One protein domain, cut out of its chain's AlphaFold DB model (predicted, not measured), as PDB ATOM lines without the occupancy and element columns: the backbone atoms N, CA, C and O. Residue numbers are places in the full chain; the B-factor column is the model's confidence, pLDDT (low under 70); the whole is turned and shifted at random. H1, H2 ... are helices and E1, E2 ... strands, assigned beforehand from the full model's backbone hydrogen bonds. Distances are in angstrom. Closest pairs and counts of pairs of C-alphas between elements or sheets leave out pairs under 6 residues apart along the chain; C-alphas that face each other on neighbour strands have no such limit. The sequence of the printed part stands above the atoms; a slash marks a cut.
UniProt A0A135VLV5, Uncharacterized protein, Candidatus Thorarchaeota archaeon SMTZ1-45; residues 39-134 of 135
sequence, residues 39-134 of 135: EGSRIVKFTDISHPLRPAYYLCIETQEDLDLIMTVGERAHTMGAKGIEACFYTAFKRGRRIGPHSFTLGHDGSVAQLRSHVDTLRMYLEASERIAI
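Overview. This is residues 39 to 134 of the 135 residues of an uncharacterized protein of Candidatus Thorarchaeota archaeon SMTZ1-45 (UniProt A0A135VLV5). A twisted antiparallel sheet of four strands has two helices, H1 and H2, side by side over one face; residues 128 to 134, of which 128 to 132 belong to H2, stick out. The 96 printed residues, mixed in class, run E1 E2 H1 E3 E4 H2, the sheet E2 E1 E3 E4. The whole is compact, radius of gyration of the C-alphas 13.8 A, spans 43 by 28 by 18 A.

Arrangement. E1, residues 42 to 48, neighbours E3, residues 85 to 91 (N 45 and O 88, 2.8 A), and E2, residues 56 to 61 (N 46 and O 57, 2.8 A). E3 and E4, residues 102 to 105, form a hairpin; N 87 and O 104 are 2.9 A apart. H1, residues 64 to 79, touches H2, residues 111 to 132, opposite ways at a shallow tilt of 0 degrees; the closest C-alphas, of Gly 74 and Val 112, are 6.2 A apart. In both helices every O i to N i+4 pair is within hydrogen-bond range.

Along the chain. E1 begins at C-alpha 42 (350.849, 362.657, 501.004); H2, 31.8 A long, ends at C-alpha 132 (344.966, 377.271, 507.771).

Size, cuts and confidence. The printed part has no cut. Residues 92 to 102, 107, 109 to 110 and 129 to 134 have pLDDT under 70.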
ATOM      1  N   GLU A  39     357.489 367.936 497.007       74.88
ATOM      2  CA  GLU A  39     357.994 367.721 498.369       74.88
ATOM      3  C   GLU A  39     356.858 367.926 499.385       74.88
ATOM      4  O   GLU A  39     356.142 368.925 499.329       74.88
ATOM      5  N   GLY A  40     356.679 366.983 500.315       71.44
ATOM      6  CA  GLY A  40     355.610 367.043 501.314       71.44
ATOM      7  C   GLY A  40     354.249 366.485 500.879       71.44
ATOM      8  O   GLY A  40     353.373 366.371 501.739       71.44
ATOM      9  N   SER A  41     354.063 366.071 499.618       78.31
ATOM     10  CA  SER A  41     352.836 365.389 499.172       78.31
ATOM     11  C   SER A  41     352.523 364.169 500.036       78.31
ATOM     12  O   SER A  41     353.418 363.429 500.428       78.31
ATOM     13  N   ARG A  42     351.254 363.902 500.334       82.94
ATOM     14  CA  ARG A  42     350.849 362.657 501.004       82.94
ATOM     15  C   ARG A  42     350.592 361.613 499.929       82.94
ATOM     16  O   ARG A  42     349.875 361.889 498.980       82.94
ATOM     17  N   ILE A  43     351.205 360.442 500.044       82.88
ATOM     18  CA  ILE A  43     351.127 359.404 499.019       82.88
ATOM     19  C   ILE A  43     350.726 358.090 499.674       82.88
ATOM     20  O   ILE A  43     351.269 357.705 500.714       82.88
ATOM     21  N   VAL A  44     349.824 357.364 499.023       85.25
ATOM     22  CA  VAL A  44     349.603 355.943 499.285       85.25
ATOM     23  C   VAL A  44     350.152 355.123 498.121       85.25
ATOM     24  O   VAL A  44     349.969 355.451 496.948       85.25
ATOM     25  N   LYS A  45     350.877 354.055 498.448       87.12
ATOM     26  CA  LYS A  45     351.353 353.051 497.499       87.12
ATOM     27  C   LYS A  45     350.591 351.757 497.732       87.12
ATOM     28  O   LYS A  45     350.798 351.121 498.760       87.12
ATOM     29  N   PHE A  46     349.793 351.336 496.765       86.94
ATOM     30  CA  PHE A  46     349.242 349.988 496.729       86.94
ATOM     31  C   PHE A  46     350.237 349.064 496.032       86.94
ATOM     32  O   PHE A  46     350.750 349.409 494.974       86.94
ATOM     33  N   THR A  47     350.543 347.911 496.609       87.38
ATOM     34  CA  THR A  47     351.453 346.918 496.028       87.38
ATOM     35  C   THR A  47     350.757 345.572 496.000       87.38
ATOM     36  O   THR A  47     350.295 345.112 497.041       87.38
ATOM     37  N   ASP A  48     350.717 344.922 494.840       85.88
ATOM     38  CA  ASP A  48     350.281 343.529 494.756       85.88
ATOM     39  C   ASP A  48     351.473 342.593 494.972       85.88
ATOM     40  O   ASP A  48     352.218 342.270 494.052       85.88
ATOM     41  N   ILE A  49     351.672 342.152 496.211       84.56
ATOM     42  CA  ILE A  49     352.740 341.226 496.589       84.56
ATOM     43  C   ILE A  49     352.488 339.783 496.127       84.56
ATOM     44  O   ILE A  49     353.414 338.972 496.195       84.56
ATOM     45  N   SER A  50     351.278 339.450 495.660       80.69
ATOM     46  CA  SER A  50     350.972 338.114 495.130       80.69
ATOM     47  C   SER A  50     351.480 337.916 493.701       80.69
ATOM     48  O   SER A  50     351.776 336.790 493.297       80.69
ATOM     49  N   HIS A  51     351.654 339.004 492.951       79.94
ATOM     50  CA  HIS A  51     352.167 338.956 491.590       79.94
ATOM     51  C   HIS A  51     353.712 338.873 491.563       79.94
ATOM     52  O   HIS A  51     354.379 339.618 492.289       79.94
ATOM     53  N   PRO A  52     354.334 338.060 490.679       78.56
ATOM     54  CA  PRO A  52     355.796 337.920 490.604       78.56
ATOM     55  C   PRO A  52     356.548 339.234 490.354       78.56
ATOM     56  O   PRO A  52     357.671 339.410 490.820       78.56
ATOM     57  N   LEU A  53     355.922 340.160 489.619       77.94
ATOM     58  CA  LEU A  53     356.489 341.481 489.317       77.94
ATOM     59  C   LEU A  53     356.228 342.531 490.406       77.94
ATOM     60  O   LEU A  53     356.756 343.634 490.300       77.94
ATOM     61  N   ARG A  54     355.416 342.202 491.418       82.06
ATOM     62  CA  ARG A  54     355.010 343.093 492.515       82.06
ATOM     63  C   ARG A  54     354.631 344.507 492.058       82.06
ATOM     64  O   ARG A  54     355.282 345.472 492.471       82.06
ATOM     65  N   PRO A  55     353.633 344.635 491.167       83.44
ATOM     66  CA  PRO A  55     353.260 345.922 490.627       83.44
ATOM     67  C   PRO A  55     352.827 346.865 491.742       83.44
ATOM     68  O   PRO A  55     352.189 346.458 492.717       83.44
ATOM     69  N   ALA A  56     353.173 348.132 491.567       85.88
ATOM     70  CA  ALA A  56     352.807 349.192 492.480       85.88
ATOM     71  C   ALA A  56     351.897 350.217 491.799       85.88
ATOM     72  O   ALA A  56     352.100 350.576 490.643       85.88
ATOM     73  N   TYR A  57     350.931 350.732 492.545       84.88
ATOM     74  CA  TYR A  57     350.107 351.865 492.164       84.88
ATOM     75  C   TYR A  57     350.299 352.981 493.185       84.88
ATOM     76  O   TYR A  57     350.255 352.740 494.391       84.88
ATOM     77  N   TYR A  58     350.546 354.191 492.701       83.56
ATOM     78  CA  TYR A  58     350.818 355.360 493.526       83.56
ATOM     79  C   TYR A  58     349.672 356.355 493.382       83.56
ATOM     80  O   TYR A  58     349.305 356.701 492.264       83.56
ATOM     81  N   LEU A  59     349.146 356.838 494.505       85.12
ATOM     82  CA  LEU A  59     348.109 357.865 494.546       85.12
ATOM     83  C   LEU A  59     348.570 359.010 495.454       85.12
ATOM     84  O   LEU A  59     348.931 358.771 496.610       85.12
ATOM     85  N   CYS A  60     348.571 360.233 494.918       84.88
ATOM     86  CA  CYS A  60     348.713 361.454 495.709       84.88
ATOM     87  C   CYS A  60     347.372 361.734 496.396       84.88
ATOM     88  O   CYS A  60     346.334 361.651 495.751       84.88
ATOM     89  N   ILE A  61     347.396 362.011 497.695       85.62
ATOM     90  CA  ILE A  61     346.205 362.303 498.490       85.62
ATOM     91  C   ILE A  61     346.074 363.820 498.570       85.62
ATOM     92  O   ILE A  61     346.807 364.460 499.331       85.62
ATOM     93  N   GLU A  62     345.150 364.373 497.793       84.31
ATOM     94  CA  GLU A  62     344.923 365.817 497.702       84.31
ATOM     95  C   GLU A  62     343.528 366.197 498.198       84.31
ATOM     96  O   GLU A  62     343.342 367.283 498.742       84.31
ATOM     97  N   THR A  63     342.567 365.283 498.075       84.94
ATOM     98  CA  THR A  63     341.148 365.543 498.319       84.94
ATOM     99  C   THR A  63     340.512 364.518 499.260       84.94
ATOM    100  O   THR A  63     341.048 363.438 499.521       84.94
ATOM    101  N   GLN A  64     339.318 364.847 499.761       84.38
ATOM    102  CA  GLN A  64     338.463 363.889 500.472       84.38
ATOM    103  C   GLN A  64     338.043 362.717 499.565       84.38
ATOM    104  O   GLN A  64     337.974 361.582 500.033       84.38
ATOM    105  N   GLU A  65     337.850 362.963 498.263       88.00
ATOM    106  CA  GLU A  65     337.505 361.926 497.279       88.00
ATOM    107  C   GLU A  65     338.621 360.877 497.139       88.00
ATOM    108  O   GLU A  65     338.340 359.679 497.052       88.00
ATOM    109  N   ASP A  66     339.892 361.290 497.214       86.94
ATOM    110  CA  ASP A  66     341.028 360.357 497.227       86.94
ATOM    111  C   ASP A  66     340.982 359.435 498.452       86.94
ATOM    112  O   ASP A  66     341.272 358.240 498.368       86.94
ATOM    113  N   LEU A  67     340.585 359.975 499.608       86.00
ATOM    114  CA  LEU A  67     340.436 359.209 500.844       86.00
ATOM    115  C   LEU A  67     339.249 358.235 500.780       86.00
ATOM    116  O   LEU A  67     339.369 357.102 501.251       86.00
ATOM    117  N   ASP A  68     338.129 358.635 500.175       88.50
ATOM    118  CA  ASP A  68     336.991 357.747 499.891       88.50
ATOM    119  C   ASP A  68     337.374 356.612 498.931       88.50
ATOM    120  O   ASP A  68     336.994 355.450 499.136       88.50
ATOM    121  N   LEU A  69     338.182 356.912 497.909       88.12
ATOM    122  CA  LEU A  69     338.701 355.910 496.982       88.12
ATOM    123  C   LEU A  69     339.577 354.883 497.712       88.12
ATOM    124  O   LEU A  69     339.396 353.678 497.525       88.12
ATOM    125  N   ILE A  70     340.484 355.336 498.581       88.25
ATOM    126  CA  ILE A  70     341.346 354.460 499.392       88.25
ATOM    127  C   ILE A  70     340.508 353.518 500.261       88.25
ATOM    128  O   ILE A  70     340.785 352.315 500.308       88.25
ATOM    129  N   MET A  71     339.461 354.038 500.907       87.94
ATOM    130  CA  MET A  71     338.538 353.227 501.705       87.94
ATOM    131  C   MET A  71     337.804 352.195 500.854       87.94
ATOM    132  O   MET A  71     337.777 351.017 501.209       87.94
ATOM    133  N   THR A  72     337.292 352.608 499.696       88.19
ATOM    134  CA  THR A  72     336.604 351.717 498.755       88.19
ATOM    135  C   THR A  72     337.517 350.579 498.293       88.19
ATOM    136  O   THR A  72     337.093 349.422 498.231       88.19
ATOM    137  N   VAL A  73     338.783 350.879 497.986       85.81
ATOM    138  CA  VAL A  73     339.784 349.871 497.603       85.81
ATOM    139  C   VAL A  73     340.042 348.897 498.752       85.81
ATOM    140  O   VAL A  73     340.043 347.687 498.526       85.81
ATOM    141  N   GLY A  74     340.205 349.395 499.980       85.12
ATOM    142  CA  GLY A  74     340.387 348.563 501.170       85.12
ATOM    143  C   GLY A  74     339.216 347.620 501.440       85.12
ATOM    144  O   GLY A  74     339.416 346.422 501.630       85.12
ATOM    145  N   GLU A  75     337.987 348.136 501.400       86.31
ATOM    146  CA  GLU A  75     336.769 347.350 501.636       86.31
ATOM    147  C   GLU A  75     336.562 346.281 500.557       86.31
ATOM    148  O   GLU A  75     336.235 345.131 500.870       86.31
ATOM    149  N   ARG A  76     336.825 346.614 499.286       85.62
ATOM    150  CA  ARG A  76     336.783 345.641 498.185       85.62
ATOM    151  C   ARG A  76     337.861 344.573 498.325       85.62
ATOM    152  O   ARG A  76     337.549 343.391 498.192       85.62
ATOM    153  N   ALA A  77     339.099 344.961 498.624       84.19
ATOM    154  CA  ALA A  77     340.201 344.021 498.816       84.19
ATOM    155  C   ALA A  77     339.909 343.038 499.960       84.19
ATOM    156  O   ALA A  77     340.122 341.835 499.804       84.19
ATOM    157  N   HIS A  78     339.347 343.526 501.068       82.94
ATOM    158  CA  HIS A  78     338.907 342.685 502.176       82.94
ATOM    159  C   HIS A  78     337.774 341.735 501.765       82.94
ATOM    160  O   HIS A  78     337.891 340.528 501.958       82.94
ATOM    161  N   THR A  79     336.722 342.256 501.122       83.81
ATOM    162  CA  THR A  79     335.563 341.463 500.661       83.81
ATOM    163  C   THR A  79     335.973 340.339 499.709       83.81
ATOM    164  O   THR A  79     335.437 339.236 499.767       83.81
ATOM    165  N   MET A  80     336.948 340.602 498.840       81.88
ATOM    166  CA  MET A  80     337.468 339.627 497.882       81.88
ATOM    167  C   MET A  80     338.520 338.680 498.479       81.88
ATOM    168  O   MET A  80     338.993 337.784 497.785       81.88
ATOM    169  N   GLY A  81     338.934 338.880 499.736       76.12
ATOM    170  CA  GLY A  81     340.025 338.120 500.345       76.12
ATOM    171  C   GLY A  81     341.364 338.321 499.628       76.12
ATOM    172  O   GLY A  81     342.179 337.397 499.570       76.12
ATOM    173  N   ALA A  82     341.601 339.513 499.069       78.62
ATOM    174  CA  ALA A  82     342.803 339.866 498.319       78.62
ATOM    175  C   ALA A  82     344.010 340.066 499.259       78.62
ATOM    176  O   ALA A  82     344.534 341.165 499.435       78.62
ATOM    177  N   LYS A  83     344.475 338.965 499.862       71.62
ATOM    178  CA  LYS A  83     345.622 338.902 500.794       71.62
ATOM    179  C   LYS A  83     346.942 339.383 500.184       71.62
ATOM    180  O   LYS A  83     347.898 339.621 500.911       71.62
ATOM    181  N   GLY A  84     346.984 339.514 498.860       77.94
ATOM    182  CA  GLY A  84     348.130 339.994 498.104       77.94
ATOM    183  C   GLY A  84     348.272 341.510 498.022       77.94
ATOM    184  O   GLY A  84     349.288 341.947 497.509       77.94
ATOM    185  N   ILE A  85     347.317 342.323 498.488       82.62
ATOM    186  CA  ILE A  85     347.412 343.786 498.344       82.62
ATOM    187  C   ILE A  85     347.873 344.445 499.650       82.62
ATOM    188  O   ILE A  85     347.231 344.315 500.696       82.62
ATOM    189  N   GLU A  86     348.969 345.196 499.572       85.06
ATOM    190  CA  GLU A  86     349.498 346.034 500.650       85.06
ATOM    191  C   GLU A  86     349.303 347.517 500.315       85.06
ATOM    192  O   GLU A  86     349.594 347.934 499.198       85.06
ATOM    193  N   ALA A  87     348.852 348.321 501.278       85.00
ATOM    194  CA  ALA A  87     348.815 349.777 501.183       85.00
ATOM    195  C   ALA A  87     349.866 350.393 502.120       85.00
ATOM    196  O   ALA A  87     349.803 350.198 503.331       85.00
ATOM    197  N   CYS A  88     350.815 351.152 501.571       83.69
ATOM    198  CA  CYS A  88     351.836 351.880 502.328       83.69
ATOM    199  C   CYS A  88     351.602 353.387 502.225       83.69
ATOM    200  O   CYS A  88     351.693 353.950 501.132       83.69
ATOM    201  N   PHE A  89     351.388 354.053 503.354       81.25
ATOM    202  CA  PHE A  89     351.222 355.503 503.438       81.25
ATOM    203  C   PHE A  89     352.535 356.173 503.829       81.25
ATOM    204  O   PHE A  89     353.220 355.712 504.742       81.25
ATOM    205  N   TYR A  90     352.887 357.263 503.152       79.38
ATOM    206  CA  TYR A  90     354.055 358.079 503.481       79.38
ATOM    207  C   TYR A  90     353.879 359.505 502.962       79.38
ATOM    208  O   TYR A  90     353.124 359.769 502.029       79.38
ATOM    209  N   THR A  91     354.620 360.439 503.546       70.94
ATOM    210  CA  THR A  91     354.827 361.753 502.944       70.94
ATOM    211  C   THR A  91     355.997 361.683 501.968       70.94
ATOM    212  O   THR A  91     357.062 361.123 502.259       70.94
ATOM    213  N   ALA A  92     355.782 362.216 500.770       61.50
ATOM    214  CA  ALA A  92     356.798 362.486 499.780       61.50
ATOM    215  C   ALA A  92     357.933 363.238 500.463       61.50
ATOM    216  O   ALA A  92     357.703 364.230 501.149       61.50
ATOM    217  N   PHE A  93     359.120 362.660 500.304       58.72
ATOM    218  CA  PHE A  93     360.449 363.144 500.645       58.72
ATOM    219  C   PHE A  93     360.542 364.370 501.558       58.72
ATOM    220  O   PHE A  93     360.098 365.446 501.209       58.72
ATOM    221  N   LYS A  94     361.284 364.252 502.661       52.50
ATOM    222  CA  LYS A  94     361.917 365.411 503.305       52.50
ATOM    223  C   LYS A  94     363.420 365.255 503.132       52.50
ATOM    224  O   LYS A  94     363.986 364.279 503.628       52.50
ATOM    225  N   ARG A  95     364.077 366.170 502.408       55.94
ATOM    226  CA  ARG A  95     365.539 366.119 502.144       55.94
ATOM    227  C   ARG A  95     366.037 364.807 501.507       55.94
ATOM    228  O   ARG A  95     367.015 364.219 501.967       55.94
ATOM    229  N   GLY A  96     365.374 364.299 500.470       50.53
ATOM    230  CA  GLY A  96     365.902 363.123 499.759       50.53
ATOM    231  C   GLY A  96     365.689 361.773 500.473       50.53
ATOM    232  O   GLY A  96     366.226 360.770 500.015       50.53
ATOM    233  N   ARG A  97     364.864 361.698 501.536       51.28
ATOM    234  CA  ARG A  97     364.398 360.428 502.134       51.28
ATOM    235  C   ARG A  97     362.874 360.388 502.293       51.28
ATOM    236  O   ARG A  97     362.297 361.350 502.800       51.28
ATOM    237  N   ARG A  98     362.229 359.279 501.899       57.78
ATOM    238  CA  ARG A  98     360.814 359.019 502.236       57.78
ATOM    239  C   ARG A  98     360.677 358.912 503.753       57.78
ATOM    240  O   ARG A  98     361.472 358.216 504.386       57.78
ATOM    241  N   ILE A  99     359.702 359.612 504.324       56.34
ATOM    242  CA  ILE A  99     359.407 359.503 505.755       56.34
ATOM    243  C   ILE A  99     358.737 358.141 505.998       56.34
ATOM    244  O   ILE A  99     357.961 357.679 505.164       56.34
ATOM    245  N   GLY A 100     359.143 357.474 507.086       49.03
ATOM    246  CA  GLY A 100     358.871 356.060 507.361       49.03
ATOM    247  C   GLY A 100     357.388 355.679 507.233       49.03
ATOM    248  O   GLY A 100     356.540 356.442 507.695       49.03
ATOM    249  N   PRO A 101     357.075 354.535 506.598       64.44
ATOM    250  CA  PRO A 101     355.714 354.226 506.183       64.44
ATOM    251  C   PRO A 101     354.847 353.631 507.297       64.44
ATOM    252  O   PRO A 101     355.335 352.909 508.169       64.44
ATOM    253  N   HIS A 102     353.536 353.853 507.180       63.25
ATOM    254  CA  HIS A 102     352.517 352.988 507.775       63.25
ATOM    255  C   HIS A 102     352.004 352.026 506.698       63.25
ATOM    256  O   HIS A 102     351.382 352.456 505.727       63.25
ATOM    257  N   SER A 103     352.314 350.737 506.851       70.19
ATOM    258  CA  SER A 103     351.885 349.668 505.945       70.19
ATOM    259  C   SER A 103     350.709 348.892 506.527       70.19
ATOM    260  O   SER A 103     350.738 348.513 507.698       70.19
ATOM    261  N   PHE A 104     349.725 348.587 505.686       72.62
ATOM    262  CA  PHE A 104     348.576 347.751 506.019       72.62
ATOM    263  C   PHE A 104     348.384 346.679 504.943       72.62
ATOM    264  O   PHE A 104     348.331 346.988 503.752       72.62
ATOM    265  N   THR A 105     348.236 345.417 505.342       77.25
ATOM    266  CA  THR A 105     347.836 344.341 504.422       77.25
ATOM    267  C   THR A 105     346.313 344.274 504.363       77.25
ATOM    268  O   THR A 105     345.685 343.982 505.375       77.25
ATOM    269  N   LEU A 106     345.709 344.515 503.199       76.00
ATOM    270  CA  LEU A 106     344.265 344.784 503.075       76.00
ATOM    271  C   LEU A 106     343.361 343.541 503.161       76.00
ATOM    272  O   LEU A 106     342.146 343.659 503.287       76.00
ATOM    273  N   GLY A 107     343.933 342.338 503.074       67.50
ATOM    274  CA  GLY A 107     343.172 341.083 503.043       67.50
ATOM    275  C   GLY A 107     342.997 340.373 504.392       67.50
ATOM    276  O   GLY A 107     342.524 339.239 504.399       67.50
ATOM    277  N   HIS A 108     343.411 340.975 505.513       72.19
ATOM    278  CA  HIS A 108     343.331 340.355 506.847       72.19
ATOM    279  C   HIS A 108     342.185 340.913 507.698       72.19
ATOM    280  O   HIS A 108     341.809 342.078 507.567       72.19
ATOM    281  N   ASP A 109     341.667 340.111 508.626       62.44
ATOM    282  CA  ASP A 109     340.677 340.574 509.600       62.44
ATOM    283  C   ASP A 109     341.277 341.687 510.477       62.44
ATOM    284  O   ASP A 109     342.393 341.573 510.982       62.44
ATOM    285  N   GLY A 110     340.558 342.806 510.604       67.88
ATOM    286  CA  GLY A 110     341.021 344.004 511.318       67.88
ATOM    287  C   GLY A 110     341.825 345.007 510.477       67.88
ATOM    288  O   GLY A 110     341.957 346.160 510.890       67.88
ATOM    289  N   SER A 111     342.281 344.638 509.275       74.62
ATOM    290  CA  SER A 111     343.015 345.555 508.385       74.62
ATOM    291  C   SER A 111     342.165 346.733 507.899       74.62
ATOM    292  O   SER A 111     342.649 347.860 507.850       74.62
ATOM    293  N   VAL A 112     340.872 346.508 507.639       77.50
ATOM    294  CA  VAL A 112     339.921 347.570 507.270       77.50
ATOM    295  C   VAL A 112     339.722 348.565 508.415       77.50
ATOM    296  O   VAL A 112     339.647 349.764 508.172       77.50
ATOM    297  N   ALA A 113     339.676 348.099 509.667       80.56
ATOM    298  CA  ALA A 113     339.532 348.983 510.826       80.56
ATOM    299  C   ALA A 113     340.780 349.858 511.032       80.56
ATOM    300  O   ALA A 113     340.662 351.049 511.314       80.56
ATOM    301  N   GLN A 114     341.973 349.285 510.836       82.88
ATOM    302  CA  GLN A 114     343.237 350.027 510.874       82.88
ATOM    303  C   GLN A 114     343.340 351.041 509.729       82.88
ATOM    304  O   GLN A 114     343.691 352.196 509.968       82.88
ATOM    305  N   LEU A 115     342.977 350.631 508.508       83.69
ATOM    306  CA  LEU A 115     342.919 351.513 507.345       83.69
ATOM    307  C   LEU A 115     341.958 352.679 507.592       83.69
ATOM    308  O   LEU A 115     342.336 353.825 507.376       83.69
ATOM    309  N   ARG A 116     340.756 352.393 508.105       85.00
ATOM    310  CA  ARG A 116     339.743 353.403 508.432       85.00
ATOM    311  C   ARG A 116     340.267 354.423 509.431       85.00
ATOM    312  O   ARG A 116     340.248 355.609 509.141       85.00
ATOM    313  N   SER A 117     340.825 353.965 510.551       84.81
ATOM    314  CA  SER A 117     341.397 354.861 511.562       84.81
ATOM    315  C   SER A 117     342.518 355.747 510.998       84.81
ATOM    316  O   SER A 117     342.619 356.926 511.350       84.81
ATOM    317  N   HIS A 118     343.346 355.205 510.099       84.38
ATOM    318  CA  HIS A 118     344.391 355.981 509.437       84.38
ATOM    319  C   HIS A 118     343.813 357.008 508.455       84.38
ATOM    320  O   HIS A 118     344.229 358.165 508.465       84.38
ATOM    321  N   VAL A 119     342.825 356.616 507.645       84.56
ATOM    322  CA  VAL A 119     342.131 357.519 506.722       84.56
ATOM    323  C   VAL A 119     341.420 358.639 507.478       84.56
ATOM    324  O   VAL A 119     341.581 359.792 507.099       84.56
ATOM    325  N   ASP A 120     340.730 358.348 508.581       84.88
ATOM    326  CA  ASP A 120     340.068 359.363 509.411       84.88
ATOM    327  C   ASP A 120     341.073 360.395 509.948       84.88
ATOM    328  O   ASP A 120     340.825 361.600 509.926       84.88
ATOM    329  N   THR A 121     342.263 359.936 510.345       83.69
ATOM    330  CA  THR A 121     343.361 360.826 510.747       83.69
ATOM    331  C   THR A 121     343.803 361.726 509.584       83.69
ATOM    332  O   THR A 121     344.003 362.927 509.766       83.69
ATOM    333  N   LEU A 122     343.930 361.174 508.372       81.88
ATOM    334  CA  LEU A 122     344.272 361.947 507.173       81.88
ATOM    335  C   LEU A 122     343.178 362.954 506.793       81.88
ATOM    336  O   LEU A 122     343.522 364.068 506.398       81.88
ATOM    337  N   ARG A 123     341.894 362.613 506.975       84.19
ATOM    338  CA  ARG A 123     340.767 363.543 506.776       84.19
ATOM    339  C   ARG A 123     340.888 364.749 507.684       84.19
ATOM    340  O   ARG A 123     340.875 365.876 507.199       84.19
ATOM    341  N   MET A 124     341.100 364.512 508.980       80.31
ATOM    342  CA  MET A 124     341.292 365.592 509.948       80.31
ATOM    343  C   MET A 124     342.463 366.500 509.558       80.31
ATOM    344  O   MET A 124     342.374 367.719 509.689       80.31
ATOM    345  N   TYR A 125     343.561 365.927 509.053       80.12
ATOM    346  CA  TYR A 125     344.698 366.716 508.585       80.12
ATOM    347  C   TYR A 125     344.406 367.535 507.326       80.12
ATOM    348  O   TYR A 125     344.932 368.643 507.228       80.12
ATOM    349  N   LEU A 126     343.634 367.011 506.365       79.31
ATOM    350  CA  LEU A 126     343.222 367.767 505.177       79.31
ATOM    351  C   LEU A 126     342.319 368.938 505.568       79.31
ATOM    352  O   LEU A 126     342.633 370.079 505.232       79.31
ATOM    353  N   GLU A 127     341.290 368.680 506.376       80.38
ATOM    354  CA  GLU A 127     340.372 369.713 506.870       80.38
ATOM    355  C   GLU A 127     341.106 370.810 507.655       80.38
ATOM    356  O   GLU A 127     340.833 372.000 507.488       80.38
ATOM    357  N   ALA A 128     342.065 370.432 508.505       73.00
ATOM    358  CA  ALA A 128     342.872 371.394 509.249       73.00
ATOM    359  C   ALA A 128     343.784 372.220 508.327       73.00
ATOM    360  O   ALA A 128     343.931 373.422 508.540       73.00
ATOM    361  N   SER A 129     344.385 371.606 507.300       67.94
ATOM    362  CA  SER A 129     345.233 372.335 506.349       67.94
ATOM    363  C   SER A 129     344.451 373.293 505.453       67.94
ATOM    364  O   SER A 129     344.937 374.390 505.200       67.94
ATOM    365  N   GLU A 130     343.239 372.927 505.029       65.94
ATOM    366  CA  GLU A 130     342.363 373.815 504.256       65.94
ATOM    367  C   GLU A 130     341.967 375.051 505.066       65.94
ATOM    368  O   GLU A 130     341.969 376.157 504.537       65.94
ATOM    369  N   ARG A 131     341.699 374.891 506.368       59.00
ATOM    370  CA  ARG A 131     341.361 376.020 507.249       59.00
ATOM    371  C   ARG A 131     342.533 376.969 507.484       59.00
ATOM    372  O   ARG A 131     342.318 378.170 507.536       59.00
ATOM    373  N   ILE A 132     343.756 376.450 507.592       55.22
ATOM    374  CA  ILE A 132     344.966 377.271 507.771       55.22
ATOM    375  C   ILE A 132     345.326 378.040 506.489       55.22
ATOM    376  O   ILE A 132     345.954 379.086 506.568       55.22
ATOM    377  N   ALA A 133     344.937 377.550 505.308       52.16
ATOM    378  CA  ALA A 133     345.215 378.217 504.034       52.16
ATOM    379  C   ALA A 133     344.293 379.419 503.733       52.16
ATOM    380  O   ALA A 133     344.511 380.108 502.737       52.16
ATOM    381  N   ILE A 134     343.254 379.637 504.547       48.47
ATOM    382  CA  ILE A 134     342.234 380.686 504.358       48.47
ATOM    383  C   ILE A 134     342.462 381.890 505.305       48.47
ATOM    384  O   ILE A 134     341.818 382.923 505.126       48.47
TER     385      ILE A 134